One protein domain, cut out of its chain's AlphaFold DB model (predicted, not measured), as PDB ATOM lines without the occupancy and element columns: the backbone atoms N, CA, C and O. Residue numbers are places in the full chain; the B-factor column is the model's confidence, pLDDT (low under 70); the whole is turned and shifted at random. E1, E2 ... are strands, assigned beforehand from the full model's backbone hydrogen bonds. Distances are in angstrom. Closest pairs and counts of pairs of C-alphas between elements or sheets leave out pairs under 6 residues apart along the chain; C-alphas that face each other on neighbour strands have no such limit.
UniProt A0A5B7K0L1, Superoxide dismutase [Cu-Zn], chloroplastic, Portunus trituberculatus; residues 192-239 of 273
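What this domain is: This is residues 192 to 239 of the 273 residues of the protein "Superoxide dismutase [Cu-Zn], chloroplastic" of Portunus trituberculatus (UniProt A0A5B7K0L1). The printed part is a single narrow sheet of three long strands lying side by side, E1, E2 and E3, each folding back antiparallel on the one before, with E2 in the middle and no second layer over either face. After E3, residues 230 to 239 turn round and come back on the side of E3 away from E2, as a tail without a named element. The 48 printed residues hold three named strands, in the order E1, E2, E3 both along the chain and across the sheet, and no named helix; the class is all strand, with 27 residues in the strands. The whole is loose, with a radius of gyration of the C-alphas of 13.6 A, and its C-alphas span 41 by 20 by 11 A.

Where its parts are: Begin at C-alpha 192, at (8.693, 23.596, 9.199), where E1 starts; it covers residues 192 to 199 and is 22.8 A long from first to last C-alpha. Next find C-alpha 203 at (9.194, 37.357, 32.525), from which E2, residues 203 to 212, runs for 28.5 A; with 10 residues it is the longest strand. E3 covers residues 221 to 229 and measures 23.8 A, ending at C-alpha 229, at (6.460, 40.841, 34.142).

How they stand to each other: The three strands form a meander, each strand the antiparallel neighbour of the one before. Start with the hairpin of E1 and E2, whose directions stand at 169 degrees. Look at C-alphas 192 and 212, which face each other at 4.5 A, and at the other end C-alphas 199 and 204, at 4.9 A. Across this pair N 193 and O 211 are within hydrogen-bond range at 2.8 A, as are N 199 and O 205 at 2.8 A. Go on to the hairpin of E2 and E3, with 177 degrees between their directions. Here C-alphas 203 and 229 face each other at 4.7 A, and C-alphas 210 and 221 at 5.1 A. N 204 and O 228 are within hydrogen-bond range at 2.8 A, and so are N 221 and O 210 at 2.8 A. E2 is the inner strand, and E1 and E3 are the edge strands; their closest C-alphas, those of Phe 199 and Leu 227, are 8.0 A apart.

The domain as a whole: The outline is only just a rod, with spans of 41 by 20 by 11 A. The two C-alphas farthest apart are those of Asp 214 and Ser 233, at 41.5 A. The link from E1 to E2 is tight, with 3 residues, and that from E2 to E3 is short, with 8 residues. The printed part has no cut. Its mean pLDDT is 89.3, and no printed residue is under 70.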
ATOM      1  N   GLN A 192       8.030  22.680   8.273       94.88
ATOM      2  CA  GLN A 192       8.693  23.596   9.199       94.88
ATOM      3  C   GLN A 192       9.227  22.827  10.406       94.88
ATOM      4  O   GLN A 192       8.515  21.996  10.975       94.88
ATOM      5  N   ILE A 193      10.434  23.163  10.852       95.50
ATOM      6  CA  ILE A 193      10.901  22.858  12.206       95.50
ATOM      7  C   ILE A 193      10.458  23.966  13.156       95.50
ATOM      8  O   ILE A 193      10.382  25.136  12.778       95.50
ATOM      9  N   ARG A 194      10.141  23.592  14.399       94.62
ATOM     10  CA  ARG A 194       9.656  24.520  15.423       94.62
ATOM     11  C   ARG A 194      10.413  24.336  16.725       94.62
ATOM     12  O   ARG A 194      10.597  23.208  17.175       94.62
ATOM     13  N   ALA A 195      10.788  25.442  17.352       94.00
ATOM     14  CA  ALA A 195      11.319  25.464  18.708       94.00
ATOM     15  C   ALA A 195      10.524  26.464  19.551       94.00
ATOM     16  O   ALA A 195      10.201  27.550  19.078       94.00
ATOM     17  N   ALA A 196      10.217  26.106  20.794       93.69
ATOM     18  CA  ALA A 196       9.509  26.969  21.731       93.69
ATOM     19  C   ALA A 196      10.385  27.244  22.957       93.69
ATOM     20  O   ALA A 196      11.062  26.351  23.471       93.69
ATOM     21  N   VAL A 197      10.367  28.490  23.422       92.06
ATOM     22  CA  VAL A 197      11.065  28.950  24.622       92.06
ATOM     23  C   VAL A 197      10.031  29.518  25.576       92.06
ATOM     24  O   VAL A 197       9.410  30.533  25.276       92.06
ATOM     25  N   THR A 198       9.869  28.884  26.734       91.75
ATOM     26  CA  THR A 198       8.926  29.321  27.769       91.75
ATOM     27  C   THR A 198       9.659  30.029  28.904       91.75
ATOM     28  O   THR A 198      10.536  29.456  29.553       91.75
ATOM     29  N   PHE A 199       9.247  31.257  29.198       89.38
ATOM     30  CA  PHE A 199       9.699  32.030  30.346       89.38
ATOM     31  C   PHE A 199       8.692  31.894  31.490       89.38
ATOM     32  O   PHE A 199       7.481  31.973  31.282       89.38
ATOM     33  N   ARG A 200       9.198  31.668  32.708       87.38
ATOM     34  CA  ARG A 200       8.374  31.517  33.922       87.38
ATOM     35  C   ARG A 200       8.634  32.591  34.978       87.38
ATOM     36  O   ARG A 200       7.777  32.807  35.825       87.38
ATOM     37  N   TYR A 201       9.809  33.221  34.960       83.62
ATOM     38  CA  TYR A 201      10.206  34.291  35.879       83.62
ATOM     39  C   TYR A 201      11.529  34.942  35.413       83.62
ATOM     40  O   TYR A 201      12.408  34.217  34.937       83.62
ATOM     41  N   PRO A 202      11.746  36.269  35.562       83.38
ATOM     42  CA  PRO A 202      10.786  37.294  35.993       83.38
ATOM     43  C   PRO A 202       9.851  37.734  34.861       83.38
ATOM     44  O   PRO A 202       8.898  38.466  35.096       83.38
ATOM     45  N   LEU A 203      10.121  37.276  33.639       87.69
ATOM     46  CA  LEU A 203       9.194  37.357  32.525       87.69
ATOM     47  C   LEU A 203       8.406  36.052  32.447       87.69
ATOM     48  O   LEU A 203       8.970  34.968  32.623       87.69
ATOM     49  N   VAL A 204       7.114  36.168  32.180       90.38
ATOM     50  CA  VAL A 204       6.216  35.054  31.887       90.38
ATOM     51  C   VAL A 204       5.796  35.176  30.436       90.38
ATOM     52  O   VAL A 204       5.371  36.251  30.004       90.38
ATOM     53  N   GLY A 205       5.933  34.090  29.682       91.81
ATOM     54  CA  GLY A 205       5.671  34.157  28.257       91.81
ATOM     55  C   GLY A 205       6.286  33.064  27.421       91.81
ATOM     56  O   GLY A 205       6.924  32.149  27.939       91.81
ATOM     57  N   GLU A 206       6.112  33.190  26.114       92.88
ATOM     58  CA  GLU A 206       6.643  32.236  25.152       92.88
ATOM     59  C   GLU A 206       7.167  32.927  23.889       92.88
ATOM     60  O   GLU A 206       6.602  33.903  23.388       92.88
ATOM     61  N   MET A 207       8.272  32.397  23.372       93.69
ATOM     62  CA  MET A 207       8.788  32.709  22.045       93.69
ATOM     63  C   MET A 207       8.828  31.433  21.218       93.69
ATOM     64  O   MET A 207       9.336  30.410  21.676       93.69
ATOM     65  N   ILE A 208       8.322  31.501  19.993       93.25
ATOM     66  CA  ILE A 208       8.288  30.385  19.051       93.25
ATOM     67  C   ILE A 208       9.161  30.745  17.853       93.25
ATOM     68  O   ILE A 208       9.056  31.837  17.301       93.25
ATOM     69  N   PHE A 209      10.009  29.812  17.452       94.38
ATOM     70  CA  PHE A 209      10.883  29.899  16.293       94.38
ATOM     71  C   PHE A 209      10.399  28.896  15.255       94.38
ATOM     72  O   PHE A 209      10.192  27.730  15.593       94.38
ATOM     73  N   GLU A 210      10.234  29.332  14.011       94.19
ATOM     74  CA  GLU A 210       9.866  28.478  12.879       94.19
ATOM     75  C   GLU A 210      10.868  28.686  11.733       94.19
ATOM     76  O   GLU A 210      11.198  29.824  11.396       94.19
ATOM     77  N   GLN A 211      11.373  27.597  11.157       94.62
ATOM     78  CA  GLN A 211      12.281  27.607  10.005       94.62
ATOM     79  C   GLN A 211      11.916  26.451   9.067       94.62
ATOM     80  O   GLN A 211      11.374  25.442   9.526       94.62
ATOM     81  N   GLU A 212      12.218  26.563   7.773       94.06
ATOM     82  CA  GLU A 212      12.013  25.459   6.835       94.06
ATOM     83  C   GLU A 212      12.886  24.259   7.223       94.06
ATOM     84  O   GLU A 212      14.078  24.396   7.493       94.06
ATOM     85  N   ALA A 213      12.289  23.067   7.272       94.06
ATOM     86  CA  ALA A 213      12.983  21.863   7.725       94.06
ATOM     87  C   ALA A 213      14.103  21.433   6.765       94.06
ATOM     88  O   ALA A 213      15.140  20.933   7.200       94.06
ATOM     89  N   ASP A 214      13.888  21.662   5.470       90.19
ATOM     90  CA  ASP A 214      14.769  21.202   4.397       90.19
ATOM     91  C   ASP A 214      15.779  22.277   3.945       90.19
ATOM     92  O   ASP A 214      16.685  21.981   3.163       90.19
ATOM     93  N   ASP A 215      15.667  23.512   4.454       89.94
ATOM     94  CA  ASP A 215      16.599  24.607   4.170       89.94
ATOM     95  C   ASP A 215      17.091  25.291   5.462       89.94
ATOM     96  O   ASP A 215      16.489  26.256   5.936       89.94
ATOM     97  N   PRO A 216      18.249  24.876   6.015       87.94
ATOM     98  CA  PRO A 216      18.814  25.487   7.220       87.94
ATOM     99  C   PRO A 216      19.295  26.934   7.009       87.94
ATOM    100  O   PRO A 216      19.731  27.586   7.959       87.94
ATOM    101  N   HIS A 217      19.274  27.432   5.770       87.19
ATOM    102  CA  HIS A 217      19.615  28.807   5.423       87.19
ATOM    103  C   HIS A 217      18.390  29.672   5.151       87.19
ATOM    104  O   HIS A 217      18.558  30.863   4.878       87.19
ATOM    105  N   SER A 218      17.183  29.109   5.254       91.56
ATOM    106  CA  SER A 218      15.963  29.892   5.174       91.56
ATOM    107  C   SER A 218      15.895  30.873   6.340       91.56
ATOM    108  O   SER A 218      16.427  30.626   7.427       91.56
ATOM    109  N   ASP A 219      15.164  31.967   6.142       92.88
ATOM    110  CA  ASP A 219      14.815  32.869   7.239       92.88
ATOM    111  C   ASP A 219      14.150  32.089   8.388       92.88
ATOM    112  O   ASP A 219      13.373  31.159   8.148       92.88
ATOM    113  N   THR A 220      14.436  32.483   9.631       93.06
ATOM    114  CA  THR A 220      13.729  31.997  10.822       93.06
ATOM    115  C   THR A 220      12.681  33.023  11.231       93.06
ATOM    116  O   THR A 220      13.013  34.166  11.551       93.06
ATOM    117  N   SER A 221      11.416  32.620  11.256       92.69
ATOM    118  CA  SER A 221      10.334  33.426  11.813       92.69
ATOM    119  C   SER A 221      10.327  33.302  13.333       92.69
ATOM    120  O   SER A 221      10.392  32.200  13.874       92.69
ATOM    121  N   VAL A 222      10.228  34.437  14.027       93.06
ATOM    122  CA  VAL A 222      10.158  34.493  15.493       93.06
ATOM    123  C   VAL A 222       8.830  35.110  15.895       93.06
ATOM    124  O   VAL A 222       8.572  36.280  15.618       93.06
ATOM    125  N   LEU A 223       7.985  34.323  16.555       90.25
ATOM    126  CA  LEU A 223       6.727  34.774  17.128       90.25
ATOM    127  C   LEU A 223       6.892  34.943  18.636       90.25
ATOM    128  O   LEU A 223       7.079  33.972  19.366       90.25
ATOM    129  N   VAL A 224       6.787  36.182  19.102       89.94
ATOM    130  CA  VAL A 224       6.691  36.504  20.528       89.94
ATOM    131  C   VAL A 224       5.207  36.557  20.878       89.94
ATOM    132  O   VAL A 224       4.503  37.430  20.378       89.94
ATOM    133  N   THR A 225       4.712  35.610  21.676       83.62
ATOM    134  CA  THR A 225       3.270  35.509  21.966       83.62
ATOM    135  C   THR A 225       2.850  36.557  22.996       83.62
ATOM    136  O   THR A 225       2.094  37.477  22.700       83.62
ATOM    137  N   TYR A 226       3.390  36.446  24.202       82.38
ATOM    138  CA  TYR A 226       3.315  37.432  25.268       82.38
ATOM    139  C   TYR A 226       4.613  37.354  26.063       82.38
ATOM    140  O   TYR A 226       5.143  36.267  26.269       82.38
ATOM    141  N   LEU A 227       5.131  38.500  26.497       88.44
ATOM    142  CA  LEU A 227       6.212  38.599  27.473       88.44
ATOM    143  C   LEU A 227       5.803  39.679  28.465       88.44
ATOM    144  O   LEU A 227       5.781  40.859  28.128       88.44
ATOM    145  N   VAL A 228       5.424  39.260  29.668       89.88
ATOM    146  CA  VAL A 228       4.934  40.154  30.724       89.88
ATOM    147  C   VAL A 228       5.726  39.942  32.004       89.88
ATOM    148  O   VAL A 228       6.220  38.842  32.255       89.88
ATOM    149  N   TYR A 229       5.847  40.981  32.827       89.38
ATOM    150  CA  TYR A 229       6.460  40.841  34.142       89.38
ATOM    151  C   TYR A 229       5.580  39.987  35.061       89.38
ATOM    152  O   TYR A 229       4.371  40.195  35.164       89.38
ATOM    153  N   SER A 230       6.193  39.031  35.760       87.62
ATOM    154  CA  SER A 230       5.503  38.145  36.705       87.62
ATOM    155  C   SER A 230       4.923  38.879  37.916       87.62
ATOM    156  O   SER A 230       4.068  38.335  38.602       87.62
ATOM    157  N   ASP A 231       5.420  40.082  38.209       87.50
ATOM    158  CA  ASP A 231       4.966  40.926  39.321       87.50
ATOM    159  C   ASP A 231       3.731  41.783  38.975       87.50
ATOM    160  O   ASP A 231       3.229  42.511  39.828       87.50
ATOM    161  N   GLY A 232       3.226  41.696  37.737       81.62
ATOM    162  CA  GLY A 232       2.079  42.474  37.266       81.62
ATOM    163  C   GLY A 232       2.411  43.892  36.791       81.62
ATOM    164  O   GLY A 232       1.492  44.623  36.413       81.62
ATOM    165  N   SER A 233       3.690  44.285  36.762       83.75
ATOM    166  CA  SER A 233       4.131  45.565  36.200       83.75
ATOM    167  C   SER A 233       3.694  45.706  34.742       83.75
ATOM    168  O   SER A 233       3.913  44.818  33.917       83.75
ATOM    169  N   ARG A 234       3.105  46.858  34.405       76.44
ATOM    170  CA  ARG A 234       2.593  47.167  33.054       76.44
ATOM    171  C   ARG A 234       3.512  48.080  32.238       76.44
ATOM    172  O   ARG A 234       3.085  48.633  31.226       76.44
ATOM    173  N   ASN A 235       4.762  48.251  32.665       81.50
ATOM    174  CA  ASN A 235       5.732  49.045  31.917       81.50
ATOM    175  C   ASN A 235       6.013  48.373  30.570       81.50
ATOM    176  O   ASN A 235       6.517  47.255  30.521       81.50
ATOM    177  N   THR A 236       5.675  49.065  29.483       80.56
ATOM    178  CA  THR A 236       6.004  48.616  28.129       80.56
ATOM    179  C   THR A 236       7.413  49.088  27.794       80.56
ATOM    180  O   THR A 236       7.683  50.286  27.781       80.56
ATOM    181  N   THR A 237       8.310  48.140  27.545       84.69
ATOM    182  CA  THR A 237       9.692  48.387  27.122       84.69
ATOM    183  C   THR A 237       9.938  47.733  25.762       84.69
ATOM    184  O   THR A 237       9.249  46.781  25.395       84.69
ATOM    185  N   GLY A 238      10.887  48.264  24.990       85.25
ATOM    186  CA  GLY A 238      11.199  47.804  23.634       85.25
ATOM    187  C   GLY A 238      12.698  47.624  23.401       85.25
ATOM    188  O   GLY A 238      13.504  47.816  24.311       85.25
ATOM    189  N   ASP A 239      13.057  47.225  22.178       84.25
ATOM    190  CA  ASP A 239      14.445  47.135  21.684       84.25
ATOM    191  C   ASP A 239      15.384  46.273  22.539       84.25
ATOM    192  O   ASP A 239      16.599  46.480  22.630       84.25
TER     193      ASP A 239